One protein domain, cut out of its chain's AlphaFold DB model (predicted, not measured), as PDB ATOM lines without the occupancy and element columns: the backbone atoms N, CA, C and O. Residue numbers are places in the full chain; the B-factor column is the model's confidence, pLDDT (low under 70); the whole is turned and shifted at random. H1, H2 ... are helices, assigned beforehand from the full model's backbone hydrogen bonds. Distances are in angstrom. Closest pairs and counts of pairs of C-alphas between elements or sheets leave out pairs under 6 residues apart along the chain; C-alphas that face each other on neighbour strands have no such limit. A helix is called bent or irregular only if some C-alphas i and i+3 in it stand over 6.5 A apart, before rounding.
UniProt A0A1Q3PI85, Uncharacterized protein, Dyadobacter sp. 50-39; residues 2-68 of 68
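AT A GLANCE: This is residues 2 to 68 of the 68 residues of an uncharacterized protein of Dyadobacter sp. 50-39 (UniProt A0A1Q3PI85). One long helix is bent back on itself as a narrow V, its arms H1a and H1b meeting at the bend and parting toward their other ends. A short helix, H2, sits beyond the far end of H1b on a loop and touches neither arm. The printed part has 67 residues with two named helices, H1 then H2, no named strand, and the class all helix. It is only just extended, close to loose, with a radius of gyration of the C-alphas of 16.8 A and spans of 49 by 24 by 19 A.

HOW THE PARTS SIT: Begin with H1, residues 2 to 49, assigned as one helix by its hydrogen bonds but bent: C-alphas 25 and 28 are 9.4 A apart. Its arms are H1a, residues 2 to 25, and H1b, residues 28 to 49. They run opposite ways at a shallow tilt of 27 degrees. They touch near the bend, H1a with residues 19 to 23 alone and H1b with residues 30 to 31 alone; the closest C-alphas are those of Asn 23 and Thr 31, 5.9 A apart. H2, residues 58 to 66, is apart from both arms. Every O i to N i+4 pair is within hydrogen-bond range in H1b and H2; in H1a it is 18 of 20.

IN THESE COORDINATES: Find C-alpha 2 at (47.016, 52.043, 5.901); from there H1a runs 34.9 A to C-alpha 25 at (46.889, 17.126, 4.805). On the way it has a kink of 27 degrees near residue 19 and is irregular, with C-alphas 17 and 20 6.51 A apart. H1b runs 31.7 A from C-alpha 28, and H2 ends at C-alpha 66, (42.723, 56.846, 26.624).

THE WHOLE: The two farthest C-alphas, of Tyr 25 and Glu 59, are 49.5 A apart. The printed part has no cut, and the link from H1 to H2 is short, with 8 residues. Residues 2 to 14, 36 to 48 and 54 to 60 stand free. The mean pLDDT of the printed part is 88.2; residues 67 to 68 are under 70.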
ATOM      1  N   ALA A   2      46.025  52.847   6.644       93.00
ATOM      2  CA  ALA A   2      47.016  52.043   5.901       93.00
ATOM      3  C   ALA A   2      47.536  50.792   6.643       93.00
ATOM      4  O   ALA A   2      47.549  49.708   6.072       93.00
ATOM      5  N   VAL A   3      47.902  50.919   7.925       93.81
ATOM      6  CA  VAL A   3      48.399  49.787   8.733       93.81
ATOM      7  C   VAL A   3      47.324  48.712   8.933       93.81
ATOM      8  O   VAL A   3      47.611  47.529   8.803       93.81
ATOM      9  N   ALA A   4      46.076  49.119   9.185       91.75
ATOM     10  CA  ALA A   4      44.953  48.193   9.331       91.75
ATOM     11  C   ALA A   4      44.672  47.440   8.021       91.75
ATOM     12  O   ALA A   4      44.497  46.225   8.030       91.75
ATOM     13  N   THR A   5      44.700  48.146   6.888       95.00
ATOM     14  CA  THR A   5      44.555  47.531   5.564       95.00
ATOM     15  C   THR A   5      45.698  46.559   5.277       95.00
ATOM     16  O   THR A   5      45.449  45.448   4.827       95.00
ATOM     17  N   LEU A   6      46.945  46.926   5.577       96.75
ATOM     18  CA  LEU A   6      48.096  46.041   5.396       96.75
ATOM     19  C   LEU A   6      47.980  44.772   6.253       96.75
ATOM     20  O   LEU A   6      48.159  43.673   5.734       96.75
ATOM     21  N   ALA A   7      47.619  44.905   7.532       93.75
ATOM     22  CA  ALA A   7      47.389  43.763   8.415       93.75
ATOM     23  C   ALA A   7      46.277  42.841   7.884       93.75
ATOM     24  O   ALA A   7      46.449  41.622   7.867       93.75
ATOM     25  N   LEU A   8      45.178  43.416   7.380       93.62
ATOM     26  CA  LEU A   8      44.097  42.667   6.735       93.62
ATOM     27  C   LEU A   8      44.601  41.884   5.514       93.62
ATOM     28  O   LEU A   8      44.287  40.705   5.370       93.62
ATOM     29  N   TRP A   9      45.392  42.517   4.650       95.81
ATOM     30  CA  TRP A   9      45.934  41.867   3.456       95.81
ATOM     31  C   TRP A   9      46.913  40.741   3.791       95.81
ATOM     32  O   TRP A   9      46.852  39.690   3.156       95.81
ATOM     33  N   ILE A  10      47.762  40.919   4.806       95.62
ATOM     34  CA  ILE A  10      48.662  39.863   5.291       95.62
ATOM     35  C   ILE A  10      47.849  38.686   5.834       95.62
ATOM     36  O   ILE A  10      48.084  37.548   5.435       95.62
ATOM     37  N   ALA A  11      46.856  38.949   6.689       92.19
ATOM     38  CA  ALA A  11      45.991  37.905   7.233       92.19
ATOM     39  C   ALA A  11      45.247  37.147   6.120       92.19
ATOM     40  O   ALA A  11      45.181  35.915   6.148       92.19
ATOM     41  N   ASN A  12      44.742  37.864   5.112       93.56
ATOM     42  CA  ASN A  12      44.095  37.261   3.951       93.56
ATOM     43  C   ASN A  12      45.069  36.384   3.151       93.56
ATOM     44  O   ASN A  12      44.758  35.228   2.876       93.56
ATOM     45  N   PHE A  13      46.271  36.886   2.850       94.25
ATOM     46  CA  PHE A  13      47.304  36.123   2.144       94.25
ATOM     47  C   PHE A  13      47.680  34.843   2.893       94.25
ATOM     48  O   PHE A  13      47.684  33.765   2.298       94.25
ATOM     49  N   CYS A  14      47.929  34.938   4.203       91.62
ATOM     50  CA  CYS A  14      48.220  33.777   5.037       91.62
ATOM     51  C   CYS A  14      47.075  32.764   4.989       91.62
ATOM     52  O   CYS A  14      47.319  31.589   4.752       91.62
ATOM     53  N   THR A  15      45.830  33.215   5.142       89.56
ATOM     54  CA  THR A  15      44.650  32.336   5.129       89.56
ATOM     55  C   THR A  15      44.490  31.635   3.777       89.56
ATOM     56  O   THR A  15      44.322  30.418   3.726       89.56
ATOM     57  N   THR A  16      44.615  32.369   2.667       91.44
ATOM     58  CA  THR A  16      44.521  31.805   1.311       91.44
ATOM     59  C   THR A  16      45.663  30.837   0.999       91.44
ATOM     60  O   THR A  16      45.420  29.810   0.373       91.44
ATOM     61  N   ALA A  17      46.891  31.125   1.439       91.31
ATOM     62  CA  ALA A  17      48.041  30.248   1.218       91.31
ATOM     63  C   ALA A  17      47.998  28.986   2.097       91.31
ATOM     64  O   ALA A  17      48.389  27.908   1.653       91.31
ATOM     65  N   LEU A  18      47.502  29.104   3.334       87.69
ATOM     66  CA  LEU A  18      47.434  27.996   4.287       87.69
ATOM     67  C   LEU A  18      46.267  27.044   3.995       87.69
ATOM     68  O   LEU A  18      46.369  25.850   4.271       87.69
ATOM     69  N   PHE A  19      45.186  27.545   3.388       87.12
ATOM     70  CA  PHE A  19      44.010  26.754   3.026       87.12
ATOM     71  C   PHE A  19      44.319  25.515   2.158       87.12
ATOM     72  O   PHE A  19      43.945  24.420   2.576       87.12
ATOM     73  N   PRO A  20      45.004  25.605   0.995       87.00
ATOM     74  CA  PRO A  20      45.305  24.431   0.175       87.00
ATOM     75  C   PRO A  20      46.228  23.442   0.895       87.00
ATOM     76  O   PRO A  20      46.016  22.236   0.792       87.00
ATOM     77  N   VAL A  21      47.196  23.943   1.672       87.50
ATOM     78  CA  VAL A  21      48.114  23.111   2.462       87.50
ATOM     79  C   VAL A  21      47.328  22.310   3.498       87.50
ATOM     80  O   VAL A  21      47.391  21.083   3.510       87.50
ATOM     81  N   MET A  22      46.521  22.968   4.332       85.88
ATOM     82  CA  MET A  22      45.704  22.276   5.333       85.88
ATOM     83  C   MET A  22      44.677  21.332   4.711       85.88
ATOM     84  O   MET A  22      44.497  20.222   5.211       85.88
ATOM     85  N   ASN A  23      44.045  21.732   3.607       89.06
ATOM     86  CA  ASN A  23      43.059  20.898   2.932       89.06
ATOM     87  C   ASN A  23      43.684  19.608   2.375       89.06
ATOM     88  O   ASN A  23      43.051  18.556   2.419       89.06
ATOM     89  N   GLN A  24      44.935  19.663   1.907       88.38
ATOM     90  CA  GLN A  24      45.650  18.489   1.407       88.38
ATOM     91  C   GLN A  24      46.034  17.504   2.524       88.38
ATOM     92  O   GLN A  24      45.953  16.297   2.311       88.38
ATOM     93  N   TYR A  25      46.440  17.992   3.701       86.00
ATOM     94  CA  TYR A  25      46.889  17.126   4.805       86.00
ATOM     95  C   TYR A  25      45.757  16.650   5.726       86.00
ATOM     96  O   TYR A  25      45.784  15.512   6.190       86.00
ATOM     97  N   PHE A  26      44.770  17.504   6.005       83.56
ATOM     98  CA  PHE A  26      43.737  17.263   7.023       83.56
ATOM     99  C   PHE A  26      42.316  17.163   6.448       83.56
ATOM    100  O   PHE A  26      41.378  16.819   7.170       83.56
ATOM    101  N   GLY A  27      42.141  17.454   5.156       85.81
ATOM    102  CA  GLY A  27      40.843  17.464   4.491       85.81
ATOM    103  C   GLY A  27      39.982  18.691   4.814       85.81
ATOM    104  O   GLY A  27      40.292  19.528   5.671       85.81
ATOM    105  N   VAL A  28      38.851  18.782   4.112       85.44
ATOM    106  CA  VAL A  28      37.928  19.926   4.170       85.44
ATOM    107  C   VAL A  28      37.365  20.168   5.585       85.44
ATOM    108  O   VAL A  28      37.467  21.299   6.063       85.44
ATOM    109  N   PRO A  29      36.818  19.164   6.308       88.69
ATOM    110  CA  PRO A  29      36.126  19.414   7.577       88.69
ATOM    111  C   PRO A  29      37.039  20.004   8.658       88.69
ATOM    112  O   PRO A  29      36.672  20.965   9.333       88.69
ATOM    113  N   VAL A  30      38.256  19.468   8.789       88.12
ATOM    114  CA  VAL A  30      39.238  19.924   9.785       88.12
ATOM    115  C   VAL A  30      39.736  21.330   9.452       88.12
ATOM    116  O   VAL A  30      39.902  22.165  10.346       88.12
ATOM    117  N   THR A  31      39.905  21.632   8.161       89.38
ATOM    118  CA  THR A  31      40.317  22.962   7.707       89.38
ATOM    119  C   THR A  31      39.289  24.024   8.087       89.38
ATOM    120  O   THR A  31      39.653  25.038   8.687       89.38
ATOM    121  N   PHE A  32      38.002  23.775   7.830       89.50
ATOM    122  CA  PHE A  32      36.925  24.697   8.210       89.50
ATOM    123  C   PHE A  32      36.780  24.851   9.728       89.50
ATOM    124  O   PHE A  32      36.617  25.975  10.205       89.50
ATOM    125  N   LEU A  33      36.893  23.765  10.499       91.94
ATOM    126  CA  LEU A  33      36.840  23.834  11.966       91.94
ATOM    127  C   LEU A  33      37.978  24.676  12.553       91.94
ATOM    128  O   LEU A  33      37.753  25.459  13.473       91.94
ATOM    129  N   THR A  34      39.183  24.571  11.993       89.25
ATOM    130  CA  THR A  34      40.333  25.376  12.435       89.25
ATOM    131  C   THR A  34      40.098  26.866  12.175       89.25
ATOM    132  O   THR A  34      40.336  27.694  13.053       89.25
ATOM    133  N   HIS A  35      39.563  27.223  11.003       89.94
ATOM    134  CA  HIS A  35      39.212  28.614  10.698       89.94
ATOM    135  C   HIS A  35      38.085  29.125  11.606       89.94
ATOM    136  O   HIS A  35      38.153  30.253  12.091       89.94
ATOM    137  N   ALA A  36      37.086  28.289  11.908       92.81
ATOM    138  CA  ALA A  36      36.029  28.630  12.859       92.81
ATOM    139  C   ALA A  36      36.584  28.891  14.271       92.81
ATOM    140  O   ALA A  36      36.188  29.864  14.913       92.81
ATOM    141  N   ALA A  37      37.539  28.078  14.735       94.06
ATOM    142  CA  ALA A  37      38.208  28.287  16.017       94.06
ATOM    143  C   ALA A  37      38.976  29.621  16.054       94.06
ATOM    144  O   ALA A  37      38.856  30.370  17.022       94.06
ATOM    145  N   ILE A  38      39.693  29.963  14.978       92.25
ATOM    146  CA  ILE A  38      40.383  31.257  14.848       92.25
ATOM    147  C   ILE A  38      39.381  32.421  14.907       92.25
ATOM    148  O   ILE A  38      39.608  33.392  15.631       92.25
ATOM    149  N   CYS A  39      38.239  32.314  14.221       92.19
ATOM    150  CA  CYS A  39      37.179  33.325  14.286       92.19
ATOM    151  C   CYS A  39      36.630  33.515  15.708       92.19
ATOM    152  O   CYS A  39      36.380  34.652  16.113       92.19
ATOM    153  N   LEU A  40      36.466  32.438  16.483       95.88
ATOM    154  CA  LEU A  40      36.040  32.539  17.884       95.88
ATOM    155  C   LEU A  40      37.072  33.285  18.735       95.88
ATOM    156  O   LEU A  40      36.696  34.156  19.518       95.88
ATOM    157  N   VAL A  41      38.364  33.002  18.553       94.00
ATOM    158  CA  VAL A  41      39.439  33.728  19.249       94.00
ATOM    159  C   VAL A  41      39.387  35.222  18.918       94.00
ATOM    160  O   VAL A  41      39.437  36.050  19.829       94.00
ATOM    161  N   TYR A  42      39.203  35.582  17.642       92.12
ATOM    162  CA  TYR A  42      39.035  36.983  17.247       92.12
ATOM    163  C   TYR A  42      37.798  37.628  17.859       92.12
ATOM    164  O   TYR A  42      37.879  38.767  18.314       92.12
ATOM    165  N   TYR A  43      36.673  36.916  17.923       93.12
ATOM    166  CA  TYR A  43      35.463  37.425  18.562       93.12
ATOM    167  C   TYR A  43      35.706  37.793  20.032       93.12
ATOM    168  O   TYR A  43      35.350  38.894  20.455       93.12
ATOM    169  N   PHE A  44      36.355  36.911  20.800       94.38
ATOM    170  CA  PHE A  44      36.674  37.196  22.201       94.38
ATOM    171  C   PHE A  44      37.643  38.368  22.342       94.38
ATOM    172  O   PHE A  44      37.395  39.250  23.161       94.38
ATOM    173  N   PHE A  45      38.688  38.419  21.511       91.56
ATOM    174  CA  PHE A  45      39.646  39.523  21.518       91.56
ATOM    175  C   PHE A  45      38.983  40.871  21.209       91.56
ATOM    176  O   PHE A  45      39.210  41.846  21.919       91.56
ATOM    177  N   ILE A  46      38.137  40.933  20.177       91.44
ATOM    178  CA  ILE A  46      37.415  42.161  19.816       91.44
ATOM    179  C   ILE A  46      36.495  42.577  20.962       91.44
ATOM    180  O   ILE A  46      36.495  43.739  21.350       91.44
ATOM    181  N   ARG A  47      35.764  41.628  21.555       88.81
ATOM    182  CA  ARG A  47      34.843  41.904  22.662       88.81
ATOM    183  C   ARG A  47      35.536  42.501  23.890       88.81
ATOM    184  O   ARG A  47      34.918  43.301  24.587       88.81
ATOM    185  N   THR A  48      36.765  42.088  24.200       86.81
ATOM    186  CA  THR A  48      37.496  42.589  25.377       86.81
ATOM    187  C   THR A  48      38.313  43.840  25.087       86.81
ATOM    188  O   THR A  48      38.412  44.705  25.949       86.81
ATOM    189  N   SER A  49      38.913  43.925  23.899       86.06
ATOM    190  CA  SER A  49      39.917  44.945  23.575       86.06
ATOM    191  C   SER A  49      39.352  46.130  22.791       86.06
ATOM    192  O   SER A  49      39.987  47.180  22.744       86.06
ATOM    193  N   VAL A  50      38.191  45.981  22.143       86.44
ATOM    194  CA  VAL A  50      37.587  47.034  21.318       86.44
ATOM    195  C   VAL A  50      36.311  47.541  21.995       86.44
ATOM    196  O   VAL A  50      35.314  46.820  22.033       86.44
ATOM    197  N   PRO A  51      36.303  48.778  22.531       81.81
ATOM    198  CA  PRO A  51      35.093  49.363  23.090       81.81
ATOM    199  C   PRO A  51      34.059  49.618  21.985       81.81
ATOM    200  O   PRO A  51      34.406  49.955  20.855       81.81
ATOM    201  N   GLU A  52      32.774  49.495  22.317       86.44
ATOM    202  CA  GLU A  52      31.674  49.748  21.379       86.44
ATOM    203  C   GLU A  52      31.695  51.198  20.867       86.44
ATOM    204  O   GLU A  52      31.471  52.149  21.623       86.44
ATOM    205  N   THR A  53      31.950  51.372  19.566       88.19
ATOM    206  CA  THR A  53      32.074  52.684  18.902       88.19
ATOM    207  C   THR A  53      30.766  53.178  18.277       88.19
ATOM    208  O   THR A  53      30.689  54.311  17.797       88.19
ATOM    209  N   LYS A  54      29.710  52.355  18.271       83.94
ATOM    210  CA  LYS A  54      28.439  52.677  17.608       83.94
ATOM    211  C   LYS A  54      27.723  53.847  18.294       83.94
ATOM    212  O   LYS A  54      27.420  53.786  19.482       83.94
ATOM    213  N   GLY A  55      27.385  54.878  17.516       83.44
ATOM    214  CA  GLY A  55      26.607  56.034  17.983       83.44
ATOM    215  C   GLY A  55      27.386  57.027  18.851       83.44
ATOM    216  O   GLY A  55      26.760  57.881  19.469       83.44
ATOM    217  N   LYS A  56      28.719  56.909  18.902       85.75
ATOM    218  CA  LYS A  56      29.611  57.807  19.646       85.75
ATOM    219  C   LYS A  56      30.310  58.792  18.716       85.75
ATOM    220  O   LYS A  56      30.607  58.453  17.567       85.75
ATOM    221  N   SER A  57      30.591  59.995  19.208       90.81
ATOM    222  CA  SER A  57      31.439  60.957  18.499       90.81
ATOM    223  C   SER A  57      32.911  60.518  18.527       90.81
ATOM    224  O   SER A  57      33.319  59.697  19.351       90.81
ATOM    225  N   LEU A  58      33.738  61.078  17.637       86.12
ATOM    226  CA  LEU A  58      35.181  60.795  17.614       86.12
ATOM    227  C   LEU A  58      35.858  61.141  18.953       86.12
ATOM    228  O   LEU A  58      36.692  60.377  19.429       86.12
ATOM    229  N   GLU A  59      35.439  62.235  19.594       86.81
ATOM    230  CA  GLU A  59      35.957  62.688  20.893       86.81
ATOM    231  C   GLU A  59      35.595  61.720  22.031       86.81
ATOM    232  O   GLU A  59      36.383  61.493  22.951       86.81
ATOM    233  N   GLU A  60      34.398  61.129  21.985       84.75
ATOM    234  CA  GLU A  60      33.979  60.107  22.946       84.75
ATOM    235  C   GLU A  60      34.771  58.809  22.765       84.75
ATOM    236  O   GLU A  60      35.137  58.177  23.756       84.75
ATOM    237  N   ILE A  61      35.072  58.426  21.520       85.75
ATOM    238  CA  ILE A  61      35.905  57.253  21.214       85.75
ATOM    239  C   ILE A  61      37.340  57.474  21.710       85.75
ATOM    240  O   ILE A  61      37.904  56.582  22.341       85.75
ATOM    241  N   GLU A  62      37.916  58.658  21.500       85.06
ATOM    242  CA  GLU A  62      39.271  58.985  21.966       85.06
ATOM    243  C   GLU A  62      39.381  58.924  23.499       85.06
ATOM    244  O   GLU A  62      40.298  58.295  24.030       85.06
ATOM    245  N   LYS A  63      38.386  59.458  24.222       83.75
ATOM    246  CA  LYS A  63      38.314  59.353  25.692       83.75
ATOM    247  C   LYS A  63      38.174  57.912  26.184       83.75
ATOM    248  O   LYS A  63      38.720  57.577  27.233       83.75
ATOM    249  N   LEU A  64      37.433  57.066  25.465       83.69
ATOM    250  CA  LEU A  64      37.296  55.644  25.803       83.69
ATOM    251  C   LEU A  64      38.615  54.890  25.617       83.69
ATOM    252  O   LEU A  64      38.955  54.062  26.455       83.69
ATOM    253  N   LEU A  65      39.358  55.204  24.554       82.12
ATOM    254  CA  LEU A  65      40.649  54.582  24.261       82.12
ATOM    255  C   LEU A  65      41.769  55.070  25.192       82.12
ATOM    256  O   LEU A  65      42.634  54.277  25.534       82.12
ATOM    257  N   GLN A  66      41.750  56.330  25.645       77.06
ATOM    258  CA  GLN A  66      42.723  56.846  26.624       77.06
ATOM    259  C   GLN A  66      42.502  56.339  28.057       77.06
ATOM    260  O   GLN A  66      43.408  56.435  28.883       77.06
ATOM    261  N   LYS A  67      41.290  55.877  28.380       57.62
ATOM    262  CA  LYS A  67      40.928  55.402  29.724       57.62
ATOM    263  C   LYS A  67      41.127  53.886  29.901       57.62
ATOM    264  O   LYS A  67      41.009  53.406  31.028       57.62
ATOM    265  N   SER A  68      41.382  53.158  28.812       51.22
ATOM    266  CA  SER A  68      41.710  51.725  28.804       51.22
ATOM    267  C   SER A  68      43.204  51.487  28.974       51.22
ATOM    268  O   SER A  68      43.523  50.353  29.393       51.22
TER     269      SER A  68